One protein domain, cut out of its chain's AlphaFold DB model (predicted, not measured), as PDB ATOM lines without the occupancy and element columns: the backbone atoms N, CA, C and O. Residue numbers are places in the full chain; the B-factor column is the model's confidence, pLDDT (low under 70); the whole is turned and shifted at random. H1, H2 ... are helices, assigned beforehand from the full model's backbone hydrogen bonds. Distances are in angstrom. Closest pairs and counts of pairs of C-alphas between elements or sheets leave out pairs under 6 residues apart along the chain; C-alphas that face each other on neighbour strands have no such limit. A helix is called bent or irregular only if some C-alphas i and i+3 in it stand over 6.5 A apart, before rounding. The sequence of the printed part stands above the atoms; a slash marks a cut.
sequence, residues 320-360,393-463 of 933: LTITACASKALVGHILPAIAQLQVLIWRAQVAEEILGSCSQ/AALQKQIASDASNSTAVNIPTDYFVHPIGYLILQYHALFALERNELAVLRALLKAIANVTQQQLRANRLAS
ATOM      1  N   LEU A 320     132.041 142.271 178.016       46.19
ATOM      2  CA  LEU A 320     130.687 142.819 177.966       46.19
ATOM      3  C   LEU A 320     130.691 144.324 177.633       46.19
ATOM      4  O   LEU A 320     129.826 144.792 176.894       46.19
ATOM      5  N   THR A 321     131.684 145.092 178.103       43.81
ATOM      6  CA  THR A 321     131.811 146.526 177.762       43.81
ATOM      7  C   THR A 321     132.389 146.793 176.372       43.81
ATOM      8  O   THR A 321     132.085 147.840 175.796       43.81
ATOM      9  N   ILE A 322     133.180 145.876 175.805       47.56
ATOM     10  CA  ILE A 322     133.600 145.918 174.394       47.56
ATOM     11  C   ILE A 322     132.381 145.643 173.505       47.56
ATOM     12  O   ILE A 322     132.111 146.404 172.573       47.56
ATOM     13  N   THR A 323     131.584 144.630 173.862       48.94
ATOM     14  CA  THR A 323     130.317 144.287 173.194       48.94
ATOM     15  C   THR A 323     129.286 145.424 173.263       48.94
ATOM     16  O   THR A 323     128.507 145.598 172.332       48.94
ATOM     17  N   ALA A 324     129.291 146.231 174.330       55.34
ATOM     18  CA  ALA A 324     128.346 147.335 174.528       55.34
ATOM     19  C   ALA A 324     128.800 148.705 173.976       55.34
ATOM     20  O   ALA A 324     128.033 149.666 174.043       55.34
ATOM     21  N   CYS A 325     130.037 148.858 173.479       75.44
ATOM     22  CA  CYS A 325     130.597 150.180 173.171       75.44
ATOM     23  C   CYS A 325     131.275 150.244 171.793       75.44
ATOM     24  O   CYS A 325     132.490 150.083 171.653       75.44
ATOM     25  N   ALA A 326     130.476 150.567 170.772       81.00
ATOM     26  CA  ALA A 326     130.884 150.609 169.366       81.00
ATOM     27  C   ALA A 326     132.160 151.432 169.078       81.00
ATOM     28  O   ALA A 326     132.959 151.031 168.233       81.00
ATOM     29  N   SER A 327     132.387 152.551 169.779       85.38
ATOM     30  CA  SER A 327     133.608 153.366 169.637       85.38
ATOM     31  C   SER A 327     134.858 152.645 170.143       85.38
ATOM     32  O   SER A 327     135.879 152.637 169.453       85.38
ATOM     33  N   LYS A 328     134.775 152.005 171.320       84.88
ATOM     34  CA  LYS A 328     135.862 151.199 171.893       84.88
ATOM     35  C   LYS A 328     136.172 149.998 171.010       84.88
ATOM     36  O   LYS A 328     137.337 149.775 170.709       84.88
ATOM     37  N   ALA A 329     135.157 149.268 170.546       84.25
ATOM     38  CA  ALA A 329     135.361 148.132 169.648       84.25
ATOM     39  C   ALA A 329     136.013 148.555 168.318       84.25
ATOM     40  O   ALA A 329     136.951 147.908 167.844       84.25
ATOM     41  N   LEU A 330     135.565 149.677 167.742       88.12
ATOM     42  CA  LEU A 330     136.081 150.189 166.474       88.12
ATOM     43  C   LEU A 330     137.556 150.607 166.574       88.12
ATOM     44  O   LEU A 330     138.396 150.052 165.871       88.12
ATOM     45  N   VAL A 331     137.887 151.540 167.472       87.50
ATOM     46  CA  VAL A 331     139.269 152.036 167.639       87.50
ATOM     47  C   VAL A 331     140.175 150.984 168.296       87.50
ATOM     48  O   VAL A 331     141.382 150.950 168.053       87.50
ATOM     49  N   GLY A 332     139.605 150.131 169.147       84.19
ATOM     50  CA  GLY A 332     140.338 149.184 169.978       84.19
ATOM     51  C   GLY A 332     140.757 147.900 169.272       84.19
ATOM     52  O   GLY A 332     141.868 147.449 169.540       84.19
ATOM     53  N   HIS A 333     139.908 147.366 168.382       83.94
ATOM     54  CA  HIS A 333     140.080 146.050 167.747       83.94
ATOM     55  C   HIS A 333     139.930 146.116 166.219       83.94
ATOM     56  O   HIS A 333     140.828 145.704 165.492       83.94
ATOM     57  N   ILE A 334     138.842 146.702 165.703       88.25
ATOM     58  CA  ILE A 334     138.508 146.629 164.266       88.25
ATOM     59  C   ILE A 334     139.482 147.439 163.390       88.25
ATOM     60  O   ILE A 334     139.894 146.957 162.335       88.25
ATOM     61  N   LEU A 335     139.897 148.647 163.799       90.19
ATOM     62  CA  LEU A 335     140.919 149.399 163.054       90.19
ATOM     63  C   LEU A 335     142.300 148.699 163.113       90.19
ATOM     64  O   LEU A 335     142.895 148.492 162.055       90.19
ATOM     65  N   PRO A 336     142.803 148.220 164.272       87.81
ATOM     66  CA  PRO A 336     143.962 147.319 164.301       87.81
ATOM     67  C   PRO A 336     143.831 146.081 163.395       87.81
ATOM     68  O   PRO A 336     144.799 145.729 162.722       87.81
ATOM     69  N   ALA A 337     142.646 145.471 163.292       85.81
ATOM     70  CA  ALA A 337     142.389 144.328 162.411       85.81
ATOM     71  C   ALA A 337     142.551 144.666 160.916       85.81
ATOM     72  O   ALA A 337     143.037 143.840 160.139       85.81
ATOM     73  N   ILE A 338     142.195 145.887 160.496       87.44
ATOM     74  CA  ILE A 338     142.456 146.393 159.136       87.44
ATOM     75  C   ILE A 338     143.961 146.456 158.865       87.44
ATOM     76  O   ILE A 338     144.414 145.975 157.825       87.44
ATOM     77  N   ALA A 339     144.740 146.988 159.812       85.56
ATOM     78  CA  ALA A 339     146.192 147.064 159.685       85.56
ATOM     79  C   ALA A 339     146.848 145.672 159.645       85.56
ATOM     80  O   ALA A 339     147.650 145.392 158.753       85.56
ATOM     81  N   GLN A 340     146.455 144.773 160.554       83.56
ATOM     82  CA  GLN A 340     146.907 143.377 160.567       83.56
ATOM     83  C   GLN A 340     146.592 142.666 159.241       83.56
ATOM     84  O   GLN A 340     147.459 141.987 158.693       83.56
ATOM     85  N   LEU A 341     145.384 142.845 158.689       84.12
ATOM     86  CA  LEU A 341     144.997 142.249 157.408       84.12
ATOM     87  C   LEU A 341     145.887 142.740 156.257       84.12
ATOM     88  O   LEU A 341     146.360 141.913 155.479       84.12
ATOM     89  N   GLN A 342     146.172 144.044 156.167       84.88
ATOM     90  CA  GLN A 342     147.046 144.574 155.113       84.88
ATOM     91  C   GLN A 342     148.477 144.020 155.228       84.88
ATOM     92  O   GLN A 342     149.069 143.635 154.221       84.88
ATOM     93  N   VAL A 343     149.012 143.895 156.450       80.94
ATOM     94  CA  VAL A 343     150.334 143.288 156.697       80.94
ATOM     95  C   VAL A 343     150.352 141.797 156.333       80.94
ATOM     96  O   VAL A 343     151.318 141.332 155.728       80.94
ATOM     97  N   LEU A 344     149.291 141.040 156.636       77.25
ATOM     98  CA  LEU A 344     149.166 139.632 156.231       77.25
ATOM     99  C   LEU A 344     149.125 139.475 154.704       77.25
ATOM    100  O   LEU A 344     149.763 138.573 154.164       77.25
ATOM    101  N   ILE A 345     148.424 140.366 154.001       78.56
ATOM    102  CA  ILE A 345     148.349 140.364 152.532       78.56
ATOM    103  C   ILE A 345     149.700 140.721 151.913       78.56
ATOM    104  O   ILE A 345     150.127 140.055 150.972       78.56
ATOM    105  N   TRP A 346     150.403 141.709 152.465       77.44
ATOM    106  CA  TRP A 346     151.742 142.074 152.007       77.44
ATOM    107  C   TRP A 346     152.745 140.930 152.215       77.44
ATOM    108  O   TRP A 346     153.493 140.590 151.300       77.44
ATOM    109  N   ARG A 347     152.698 140.249 153.370       73.06
ATOM    110  CA  ARG A 347     153.486 139.028 153.617       73.06
ATOM    111  C   ARG A 347     153.170 137.910 152.622       73.06
ATOM    112  O   ARG A 347     154.096 137.246 152.167       73.06
ATOM    113  N   ALA A 348     151.899 137.715 152.269       71.88
ATOM    114  CA  ALA A 348     151.498 136.740 151.259       71.88
ATOM    115  C   ALA A 348     152.023 137.103 149.858       71.88
ATOM    116  O   ALA A 348     152.526 136.233 149.157       71.88
ATOM    117  N   GLN A 349     151.973 138.380 149.469       76.00
ATOM    118  CA  GLN A 349     152.529 138.861 148.197       76.00
ATOM    119  C   GLN A 349     154.046 138.645 148.120       76.00
ATOM    120  O   GLN A 349     154.533 138.089 147.140       76.00
ATOM    121  N   VAL A 350     154.784 138.995 149.179       74.06
ATOM    122  CA  VAL A 350     156.235 138.755 149.267       74.06
ATOM    123  C   VAL A 350     156.555 137.252 149.240       74.06
ATOM    124  O   VAL A 350     157.530 136.847 148.613       74.06
ATOM    125  N   ALA A 351     155.729 136.401 149.857       68.56
ATOM    126  CA  ALA A 351     155.894 134.949 149.789       68.56
ATOM    127  C   ALA A 351     155.678 134.388 148.365       68.56
ATOM    128  O   ALA A 351     156.457 133.538 147.938       68.56
ATOM    129  N   GLU A 352     154.691 134.886 147.610       70.81
ATOM    130  CA  GLU A 352     154.507 134.541 146.187       70.81
ATOM    131  C   GLU A 352     155.682 135.036 145.319       70.81
ATOM    132  O   GLU A 352     156.171 134.288 144.474       70.81
ATOM    133  N   GLU A 353     156.203 136.251 145.542       71.88
ATOM    134  CA  GLU A 353     157.384 136.759 144.818       71.88
ATOM    135  C   GLU A 353     158.652 135.942 145.118       71.88
ATOM    136  O   GLU A 353     159.435 135.655 144.205       71.88
ATOM    137  N   ILE A 354     158.842 135.509 146.369       71.12
ATOM    138  CA  ILE A 354     159.939 134.613 146.764       71.12
ATOM    139  C   ILE A 354     159.772 133.237 146.110       71.12
ATOM    140  O   ILE A 354     160.736 132.721 145.550       71.12
ATOM    141  N   LEU A 355     158.572 132.646 146.125       68.44
ATOM    142  CA  LEU A 355     158.307 131.358 145.470       68.44
ATOM    143  C   LEU A 355     158.511 131.441 143.950       68.44
ATOM    144  O   LEU A 355     159.163 130.568 143.373       68.44
ATOM    145  N   GLY A 356     158.032 132.513 143.315       70.56
ATOM    146  CA  GLY A 356     158.262 132.801 141.901       70.56
ATOM    147  C   GLY A 356     159.752 132.911 141.579       70.56
ATOM    148  O   GLY A 356     160.241 132.201 140.698       70.56
ATOM    149  N   SER A 357     160.498 133.708 142.346       71.88
ATOM    150  CA  SER A 357     161.949 133.877 142.184       71.88
ATOM    151  C   SER A 357     162.707 132.561 142.389       71.88
ATOM    152  O   SER A 357     163.506 132.169 141.540       71.88
ATOM    153  N   CYS A 358     162.406 131.812 143.453       65.81
ATOM    154  CA  CYS A 358     162.979 130.488 143.703       65.81
ATOM    155  C   CYS A 358     162.661 129.487 142.580       65.81
ATOM    156  O   CYS A 358     163.515 128.668 142.255       65.81
ATOM    157  N   SER A 359     161.486 129.561 141.944       64.56
ATOM    158  CA  SER A 359     161.147 128.703 140.796       64.56
ATOM    159  C   SER A 359     161.909 129.061 139.512       64.56
ATOM    160  O   SER A 359     162.133 128.188 138.676       64.56
ATOM    161  N   GLN A 360     162.348 130.316 139.367       67.38
ATOM    162  CA  GLN A 360     163.192 130.773 138.254       67.38
ATOM    163  C   GLN A 360     164.681 130.471 138.492       67.38
ATOM    164  O   GLN A 360     165.404 130.179 137.543       67.38
ATOM    165  N   ALA A 393     167.929 120.126 150.234       57.28
ATOM    166  CA  ALA A 393     166.518 119.798 149.991       57.28
ATOM    167  C   ALA A 393     165.622 120.017 151.233       57.28
ATOM    168  O   ALA A 393     164.414 120.206 151.102       57.28
ATOM    169  N   ALA A 394     166.209 120.033 152.437       56.03
ATOM    170  CA  ALA A 394     165.550 120.477 153.665       56.03
ATOM    171  C   ALA A 394     165.240 121.987 153.654       56.03
ATOM    172  O   ALA A 394     164.114 122.369 153.955       56.03
ATOM    173  N   LEU A 395     166.191 122.829 153.231       57.81
ATOM    174  CA  LEU A 395     166.015 124.276 153.074       57.81
ATOM    175  C   LEU A 395     164.933 124.590 152.032       57.81
ATOM    176  O   LEU A 395     164.059 125.411 152.282       57.81
ATOM    177  N   GLN A 396     164.945 123.901 150.886       59.16
ATOM    178  CA  GLN A 396     163.934 124.094 149.840       59.16
ATOM    179  C   GLN A 396     162.534 123.680 150.322       59.16
ATOM    180  O   GLN A 396     161.562 124.387 150.061       59.16
ATOM    181  N   LYS A 397     162.426 122.576 151.078       61.59
ATOM    182  CA  LYS A 397     161.171 122.155 151.726       61.59
ATOM    183  C   LYS A 397     160.705 123.142 152.794       61.59
ATOM    184  O   LYS A 397     159.511 123.400 152.853       61.59
ATOM    185  N   GLN A 398     161.618 123.704 153.585       58.84
ATOM    186  CA  GLN A 398     161.292 124.694 154.612       58.84
ATOM    187  C   GLN A 398     160.847 126.030 153.997       58.84
ATOM    188  O   GLN A 398     159.814 126.568 154.372       58.84
ATOM    189  N   ILE A 399     161.560 126.543 152.990       60.94
ATOM    190  CA  ILE A 399     161.136 127.741 152.250       60.94
ATOM    191  C   ILE A 399     159.758 127.497 151.614       60.94
ATOM    192  O   ILE A 399     158.888 128.359 151.697       60.94
ATOM    193  N   ALA A 400     159.518 126.309 151.047       57.38
ATOM    194  CA  ALA A 400     158.213 125.950 150.502       57.38
ATOM    195  C   ALA A 400     157.110 125.848 151.575       57.38
ATOM    196  O   ALA A 400     156.007 126.338 151.332       57.38
ATOM    197  N   SER A 401     157.362 125.262 152.755       57.62
ATOM    198  CA  SER A 401     156.372 125.206 153.843       57.62
ATOM    199  C   SER A 401     156.078 126.588 154.412       57.62
ATOM    200  O   SER A 401     154.920 126.963 154.569       57.62
ATOM    201  N   ASP A 402     157.112 127.374 154.677       54.53
ATOM    202  CA  ASP A 402     156.993 128.620 155.427       54.53
ATOM    203  C   ASP A 402     156.418 129.731 154.529       54.53
ATOM    204  O   ASP A 402     155.614 130.551 154.987       54.53
ATOM    205  N   ALA A 403     156.719 129.695 153.224       52.59
ATOM    206  CA  ALA A 403     156.060 130.530 152.224       52.59
ATOM    207  C   ALA A 403     154.614 130.083 151.949       52.59
ATOM    208  O   ALA A 403     153.724 130.927 152.003       52.59
ATOM    209  N   SER A 404     154.326 128.791 151.729       53.31
ATOM    210  CA  SER A 404     152.941 128.338 151.461       53.31
ATOM    211  C   SER A 404     151.999 128.486 152.665       53.31
ATOM    212  O   SER A 404     150.813 128.762 152.489       53.31
ATOM    213  N   ASN A 405     152.522 128.414 153.893       55.59
ATOM    214  CA  ASN A 405     151.793 128.826 155.093       55.59
ATOM    215  C   ASN A 405     151.594 130.356 155.153       55.59
ATOM    216  O   ASN A 405     150.574 130.820 155.658       55.59
ATOM    217  N   SER A 406     152.531 131.150 154.617       56.84
ATOM    218  CA  SER A 406     152.443 132.620 154.582       56.84
ATOM    219  C   SER A 406     151.542 133.178 153.468       56.84
ATOM    220  O   SER A 406     151.058 134.299 153.615       56.84
ATOM    221  N   THR A 407     151.260 132.436 152.389       57.59
ATOM    222  CA  THR A 407     150.301 132.870 151.345       57.59
ATOM    223  C   THR A 407     148.833 132.680 151.760       57.59
ATOM    224  O   THR A 407     147.917 133.249 151.156       57.59
ATOM    225  N   ALA A 408     148.578 131.937 152.842       57.31
ATOM    226  CA  ALA A 408     147.250 131.650 153.374       57.31
ATOM    227  C   ALA A 408     146.651 132.813 154.201       57.31
ATOM    228  O   ALA A 408     146.439 132.698 155.408       57.31
ATOM    229  N   VAL A 409     146.307 133.929 153.546       66.94
ATOM    230  CA  VAL A 409     145.627 135.059 154.209       66.94
ATOM    231  C   VAL A 409     144.260 134.638 154.771       66.94
ATOM    232  O   VAL A 409     143.373 134.195 154.031       66.94
ATOM    233  N   ASN A 410     144.084 134.858 156.075       72.19
ATOM    234  CA  ASN A 410     142.813 134.822 156.799       72.19
ATOM    235  C   ASN A 410     142.493 136.227 157.343       72.19
ATOM    236  O   ASN A 410     143.403 137.014 157.600       72.19
ATOM    237  N   ILE A 411     141.209 136.541 157.543       76.12
ATOM    238  CA  ILE A 411     140.804 137.755 158.272       76.12
ATOM    239  C   ILE A 411     141.109 137.583 159.774       76.12
ATOM    240  O   ILE A 411     140.758 136.534 160.320       76.12
ATOM    241  N   PRO A 412     141.677 138.597 160.461       78.56
ATOM    242  CA  PRO A 412     141.748 138.624 161.922       78.56
ATOM    243  C   PRO A 412     140.356 138.609 162.569       78.56
ATOM    244  O   PRO A 412     139.468 139.364 162.171       78.56
ATOM    245  N   THR A 413     140.174 137.778 163.598       77.00
ATOM    246  CA  THR A 413     138.909 137.601 164.342       77.00
ATOM    247  C   THR A 413     138.309 138.907 164.861       77.00
ATOM    248  O   THR A 413     137.090 139.052 164.915       77.00
ATOM    249  N   ASP A 414     139.168 139.877 165.157       80.69
ATOM    250  CA  ASP A 414     138.883 141.217 165.668       80.69
ATOM    251  C   ASP A 414     137.899 142.028 164.800       80.69
ATOM    252  O   ASP A 414     137.194 142.898 165.312       80.69
ATOM    253  N   TYR A 415     137.758 141.701 163.507       77.31
ATOM    254  CA  TYR A 415     136.704 142.251 162.636       77.31
ATOM    255  C   TYR A 415     135.275 141.889 163.068       77.31
ATOM    256  O   TYR A 415     134.331 142.565 162.661       77.31
ATOM    257  N   PHE A 416     135.093 140.814 163.835       79.94
ATOM    258  CA  PHE A 416     133.781 140.248 164.164       79.94
ATOM    259  C   PHE A 416     133.376 140.453 165.633       79.94
ATOM    260  O   PHE A 416     132.267 140.083 166.008       79.94
ATOM    261  N   VAL A 417     134.238 141.090 166.438       77.81
ATOM    262  CA  VAL A 417     134.048 141.358 167.880       77.81
ATOM    263  C   VAL A 417     132.826 142.236 168.178       77.81
ATOM    264  O   VAL A 417     132.200 142.090 169.221       77.81
ATOM    265  N   HIS A 418     132.454 143.138 167.269       79.81
ATOM    266  CA  HIS A 418     131.284 144.004 167.425       79.81
ATOM    267  C   HIS A 418     130.571 144.185 166.076       79.81
ATOM    268  O   HIS A 418     131.255 144.287 165.053       79.81
ATOM    269  N   PRO A 419     129.227 144.302 166.022       75.62
ATOM    270  CA  PRO A 419     128.488 144.385 164.758       75.62
ATOM    271  C   PRO A 419     128.926 145.507 163.795       75.62
ATOM    272  O   PRO A 419     128.848 145.336 162.580       75.62
ATOM    273  N   ILE A 420     129.468 146.622 164.303       82.06
ATOM    274  CA  ILE A 420     130.068 147.697 163.476       82.06
ATOM    275  C   ILE A 420     131.235 147.207 162.600       82.06
ATOM    276  O   ILE A 420     131.499 147.772 161.540       82.06
ATOM    277  N   GLY A 421     131.905 146.121 162.989       82.56
ATOM    278  CA  GLY A 421     132.989 145.514 162.226       82.56
ATOM    279  C   GLY A 421     132.535 144.975 160.873       82.56
ATOM    280  O   GLY A 421     133.245 145.161 159.889       82.56
ATOM    281  N   TYR A 422     131.306 144.455 160.762       78.56
ATOM    282  CA  TYR A 422     130.720 144.058 159.473       78.56
ATOM    283  C   TYR A 422     130.477 145.259 158.538       78.56
ATOM    284  O   TYR A 422     130.518 145.095 157.319       78.56
ATOM    285  N   LEU A 423     130.269 146.469 159.077       83.06
ATOM    286  CA  LEU A 423     130.079 147.698 158.294       83.06
ATOM    287  C   LEU A 423     131.410 148.140 157.688       83.06
ATOM    288  O   LEU A 423     131.521 148.362 156.483       83.06
ATOM    289  N   ILE A 424     132.437 148.201 158.535       87.06
ATOM    290  CA  ILE A 424     133.804 148.511 158.128       87.06
ATOM    291  C   ILE A 424     134.318 147.459 157.141       87.06
ATOM    292  O   ILE A 424     134.923 147.818 156.140       87.06
ATOM    293  N   LEU A 425     134.010 146.178 157.353       84.81
ATOM    294  CA  LEU A 425     134.348 145.076 156.453       84.81
ATOM    295  C   LEU A 425     133.712 145.232 155.059       84.81
ATOM    296  O   LEU A 425     134.383 145.015 154.049       84.81
ATOM    297  N   GLN A 426     132.442 145.653 154.991       80.81
ATOM    298  CA  GLN A 426     131.777 145.964 153.722       80.81
ATOM    299  C   GLN A 426     132.446 147.157 153.028       80.81
ATOM    300  O   GLN A 426     132.888 147.034 151.884       80.81
ATOM    301  N   TYR A 427     132.600 148.290 153.717       85.38
ATOM    302  CA  TYR A 427     133.240 149.468 153.126       85.38
ATOM    303  C   TYR A 427     134.718 149.247 152.775       85.38
ATOM    304  O   TYR A 427     135.190 149.812 151.792       85.38
ATOM    305  N   HIS A 428     135.429 148.364 153.480       86.50
ATOM    306  CA  HIS A 428     136.792 147.962 153.134       86.50
ATOM    307  C   HIS A 428     136.838 147.149 151.834       86.50
ATOM    308  O   HIS A 428     137.714 147.382 151.005       86.50
ATOM    309  N   ALA A 429     135.865 146.272 151.576       83.69
ATOM    310  CA  ALA A 429     135.781 145.572 150.294       83.69
ATOM    311  C   ALA A 429     135.392 146.509 149.124       83.69
ATOM    312  O   ALA A 429     135.908 146.326 148.023       83.69
ATOM    313  N   LEU A 430     134.589 147.561 149.346       82.50
ATOM    314  CA  LEU A 430     134.415 148.640 148.352       82.50
ATOM    315  C   LEU A 430     135.700 149.455 148.143       82.50
ATOM    316  O   LEU A 430     136.019 149.810 147.014       82.50
ATOM    317  N   PHE A 431     136.444 149.754 149.208       87.12
ATOM    318  CA  PHE A 431     137.693 150.516 149.144       87.12
ATOM    319  C   PHE A 431     138.802 149.758 148.398       87.12
ATOM    320  O   PHE A 431     139.473 150.318 147.533       87.12
ATOM    321  N   ALA A 432     138.941 148.459 148.674       84.56
ATOM    322  CA  ALA A 432     139.822 147.564 147.933       84.56
ATOM    323  C   ALA A 432     139.422 147.468 146.451       84.56
ATOM    324  O   ALA A 432     140.293 147.393 145.588       84.56
ATOM    325  N   LEU A 433     138.121 147.517 146.140       83.12
ATOM    326  CA  LEU A 433     137.629 147.546 144.763       83.12
ATOM    327  C   LEU A 433     137.929 148.885 144.061       83.12
ATOM    328  O   LEU A 433     138.440 148.861 142.945       83.12
ATOM    329  N   GLU A 434     137.682 150.031 144.712       83.56
ATOM    330  CA  GLU A 434     138.021 151.375 144.197       83.56
ATOM    331  C   GLU A 434     139.517 151.484 143.855       83.56
ATOM    332  O   GLU A 434     139.892 152.093 142.857       83.56
ATOM    333  N   ARG A 435     140.374 150.851 144.662       81.81
ATOM    334  CA  ARG A 435     141.836 150.868 144.506       81.81
ATOM    335  C   ARG A 435     142.401 149.718 143.664       81.81
ATOM    336  O   ARG A 435     143.615 149.638 143.502       81.81
ATOM    337  N   ASN A 436     141.550 148.837 143.131       81.56
ATOM    338  CA  ASN A 436     141.936 147.613 142.414       81.56
ATOM    339  C   ASN A 436     142.886 146.684 143.215       81.56
ATOM    340  O   ASN A 436     143.669 145.917 142.652       81.56
ATOM    341  N   GLU A 437     142.811 146.709 144.549       82.44
ATOM    342  CA  GLU A 437     143.601 145.865 145.453       82.44
ATOM    343  C   GLU A 437     142.982 144.456 145.544       82.44
ATOM    344  O   GLU A 437     142.481 144.006 146.577       82.44
ATOM    345  N   LEU A 438     143.002 143.731 144.417       79.44
ATOM    346  CA  LEU A 438     142.318 142.443 144.241       79.44
ATOM    347  C   LEU A 438     142.750 141.361 145.244       79.44
ATOM    348  O   LEU A 438     141.960 140.464 145.536       79.44
ATOM    349  N   ALA A 439     143.970 141.424 145.785       77.38
ATOM    350  CA  ALA A 439     144.419 140.523 146.849       77.38
ATOM    351  C   ALA A 439     143.627 140.747 148.153       77.38
ATOM    352  O   ALA A 439     143.115 139.787 148.733       77.38
ATOM    353  N   VAL A 440     143.441 142.013 148.545       80.50
ATOM    354  CA  VAL A 440     142.621 142.424 149.694       80.50
ATOM    355  C   VAL A 440     141.170 142.015 149.472       80.50
ATOM    356  O   VAL A 440     140.590 141.322 150.305       80.50
ATOM    357  N   LEU A 441     140.605 142.330 148.302       81.75
ATOM    358  CA  LEU A 441     139.229 141.963 147.963       81.75
ATOM    359  C   LEU A 441     138.996 140.439 148.005       81.75
ATOM    360  O   LEU A 441     137.988 139.987 148.548       81.75
ATOM    361  N   ARG A 442     139.930 139.626 147.488       79.94
ATOM    362  CA  ARG A 442     139.843 138.154 147.544       79.94
ATOM    363  C   ARG A 442     139.912 137.626 148.977       79.94
ATOM    364  O   ARG A 442     139.118 136.752 149.319       79.94
ATOM    365  N   ALA A 443     140.815 138.147 149.811       76.56
ATOM    366  CA  ALA A 443     140.913 137.765 151.221       76.56
ATOM    367  C   ALA A 443     139.624 138.111 151.989       76.56
ATOM    368  O   ALA A 443     139.072 137.256 152.688       76.56
ATOM    369  N   LEU A 444     139.100 139.324 151.776       79.94
ATOM    370  CA  LEU A 444     137.849 139.801 152.365       79.94
ATOM    371  C   LEU A 444     136.662 138.893 151.992       79.94
ATOM    372  O   LEU A 444     135.965 138.378 152.868       79.94
ATOM    373  N   LEU A 445     136.472 138.621 150.697       77.88
ATOM    374  CA  LEU A 445     135.389 137.763 150.201       77.88
ATOM    375  C   LEU A 445     135.517 136.303 150.679       77.88
ATOM    376  O   LEU A 445     134.518 135.700 151.072       77.88
ATOM    377  N   LYS A 446     136.733 135.734 150.683       76.12
ATOM    378  CA  LYS A 446     136.996 134.345 151.109       76.12
ATOM    379  C   LYS A 446     136.619 134.116 152.573       76.12
ATOM    380  O   LYS A 446     135.980 133.116 152.894       76.12
ATOM    381  N   ALA A 447     136.974 135.039 153.462       67.31
ATOM    382  CA  ALA A 447     136.637 134.914 154.877       67.31
ATOM    383  C   ALA A 447     135.128 135.067 155.141       67.31
ATOM    384  O   ALA A 447     134.580 134.339 155.962       67.31
ATOM    385  N   ILE A 448     134.423 135.927 154.400       63.72
ATOM    386  CA  ILE A 448     132.961 136.074 154.525       63.72
ATOM    387  C   ILE A 448     132.232 134.834 153.985       63.72
ATOM    388  O   ILE A 448     131.241 134.389 154.572       63.72
ATOM    389  N   ALA A 449     132.762 134.195 152.937       65.62
ATOM    390  CA  ALA A 449     132.317 132.870 152.508       65.62
ATOM    391  C   ALA A 449     132.549 131.798 153.596       65.62
ATOM    392  O   ALA A 449     131.694 130.937 153.804       65.62
ATOM    393  N   ASN A 450     133.653 131.869 154.348       64.75
ATOM    394  CA  ASN A 450     133.899 130.961 155.474       64.75
ATOM    395  C   ASN A 450     132.923 131.200 156.640       64.75
ATOM    396  O   ASN A 450     132.326 130.232 157.112       64.75
ATOM    397  N   VAL A 451     132.702 132.453 157.057       59.50
ATOM    398  CA  VAL A 451     131.763 132.816 158.140       59.50
ATOM    399  C   VAL A 451     130.329 132.411 157.785       59.50
ATOM    400  O   VAL A 451     129.653 131.757 158.579       59.50
ATOM    401  N   THR A 452     129.866 132.698 156.563       58.44
ATOM    402  CA  THR A 452     128.529 132.263 156.114       58.44
ATOM    403  C   THR A 452     128.403 130.738 156.060       58.44
ATOM    404  O   THR A 452     127.387 130.197 156.498       58.44
ATOM    405  N   GLN A 453     129.433 130.010 155.614       62.16
ATOM    406  CA  GLN A 453     129.427 128.546 155.692       62.16
ATOM    407  C   GLN A 453     129.463 128.019 157.137       62.16
ATOM    408  O   GLN A 453     128.838 126.996 157.413       62.16
ATOM    409  N   GLN A 454     130.177 128.669 158.061       59.34
ATOM    410  CA  GLN A 454     130.188 128.303 159.482       59.34
ATOM    411  C   GLN A 454     128.800 128.494 160.103       59.34
ATOM    412  O   GLN A 454     128.284 127.551 160.699       59.34
ATOM    413  N   GLN A 455     128.135 129.627 159.855       56.34
ATOM    414  CA  GLN A 455     126.768 129.877 160.327       56.34
ATOM    415  C   GLN A 455     125.758 128.873 159.742       56.34
ATOM    416  O   GLN A 455     124.900 128.351 160.453       56.34
ATOM    417  N   LEU A 456     125.894 128.514 158.459       53.50
ATOM    418  CA  LEU A 456     125.078 127.468 157.832       53.50
ATOM    419  C   LEU A 456     125.349 126.066 158.410       53.50
ATOM    420  O   LEU A 456     124.426 125.254 158.483       53.50
ATOM    421  N   ARG A 457     126.581 125.764 158.845       50.66
ATOM    422  CA  ARG A 457     126.908 124.516 159.562       50.66
ATOM    423  C   ARG A 457     126.332 124.522 160.981       50.66
ATOM    424  O   ARG A 457     125.731 123.523 161.366       50.66
ATOM    425  N   ALA A 458     126.434 125.633 161.713       52.03
ATOM    426  CA  ALA A 458     125.856 125.794 163.048       52.03
ATOM    427  C   ALA A 458     124.328 125.617 163.032       52.03
ATOM    428  O   ALA A 458     123.800 124.776 163.757       52.03
ATOM    429  N   ASN A 459     123.624 126.296 162.117       48.44
ATOM    430  CA  ASN A 459     122.175 126.144 161.950       48.44
ATOM    431  C   ASN A 459     121.773 124.702 161.586       48.44
ATOM    432  O   ASN A 459     120.774 124.191 162.090       48.44
ATOM    433  N   ARG A 460     122.566 124.007 160.753       49.50
ATOM    434  CA  ARG A 460     122.338 122.583 160.440       49.50
ATOM    435  C   ARG A 460     122.526 121.677 161.658       49.50
ATOM    436  O   ARG A 460     121.739 120.749 161.829       49.50
ATOM    437  N   LEU A 461     123.520 121.941 162.507       49.88
ATOM    438  CA  LEU A 461     123.733 121.191 163.750       49.88
ATOM    439  C   LEU A 461     122.600 121.438 164.757       49.88
ATOM    440  O   LEU A 461     122.052 120.469 165.277       49.88
ATOM    441  N   ALA A 462     122.162 122.689 164.936       48.12
ATOM    442  CA  ALA A 462     120.999 123.025 165.763       48.12
ATOM    443  C   ALA A 462     119.724 122.307 165.282       48.12
ATOM    444  O   ALA A 462     119.017 121.691 166.077       48.12
ATOM    445  N   SER A 463     119.477 122.274 163.966       46.78
ATOM    446  CA  SER A 463     118.330 121.554 163.384       46.78
ATOM    447  C   SER A 463     118.369 120.027 163.569       46.78
ATOM    448  O   SER A 463     117.370 119.356 163.330       46.78
TER     449      SER A 463
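This is residues 320 to 360 and 393 to 463 of the 933 residues of an uncharacterized protein of Paragonimus westermani (UniProt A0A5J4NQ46). One long helix, H2, makes the longest axis; H3 runs back beside its residues 344 to 355, the helical hairpin of H5 and H6 packs on it, and so does small H4 with its residues 333 to 338, while short H1 makes a corner with H2 near Ala 329. H6 begins beside the middle of H2 and leads away steeply, and its residues 452 to 462 stick out. The printed part has 112 residues with six named helices, H1 to H6 in order, and no named strand: all helix. It is loose, with a radius of gyration of the C-alphas of 17.0 A and spans of 52 by 37 by 26 A.

Start at H1, residues 320 to 323, which touches the hub H2, residues 326 to 360, only at the corner, and only just, with 3 pairs of C-alphas within 8 A. H2 has a kink of 26 degrees near residue 333 and is only just irregular, with C-alphas 332 and 335 7.0 A apart. H3, residues 393 to 406, touches H2 at a shallow tilt of 33 degrees, only just short of steep, opposite ways; the closest C-alphas, of Ala 351 and Ala 403, are 5.0 A apart. H4, residues 413 to 416, touches H2 at Ile 334 and Tyr 415, closest C-alphas 5.0 A apart. H5, residues 420 to 434, touches H2 at a steep tilt of 41 degrees, closest C-alphas Ile 334 and Gly 421, 6.0 A. H6, residues 438 to 462, touches H2 with residues 439 to 443 alone, closest C-alphas Ile 345 and Val 440, 6.7 A. Every O i to N i+4 pair is within hydrogen-bond range in H3, H5 and H6; in H2 29 of 31 are, and H1 and H4 are too short for one.

Find C-alpha 326 at (130.884, 150.609, 169.366); from there H2 runs 49.0 A to C-alpha 360. H3 measures 19.6 A and H5 21.2 A; H6 runs 36.0 A to C-alpha 462 at (120.999, 123.025, 165.763).

Residues 361 to 392 are not printed, and C-alphas 360 and 393 are 16.4 A apart across the cut. Of the links printed whole, none is long. Look for low pLDDT, under 70, in 44 residues, among them 393 to 409 and 447 to 463.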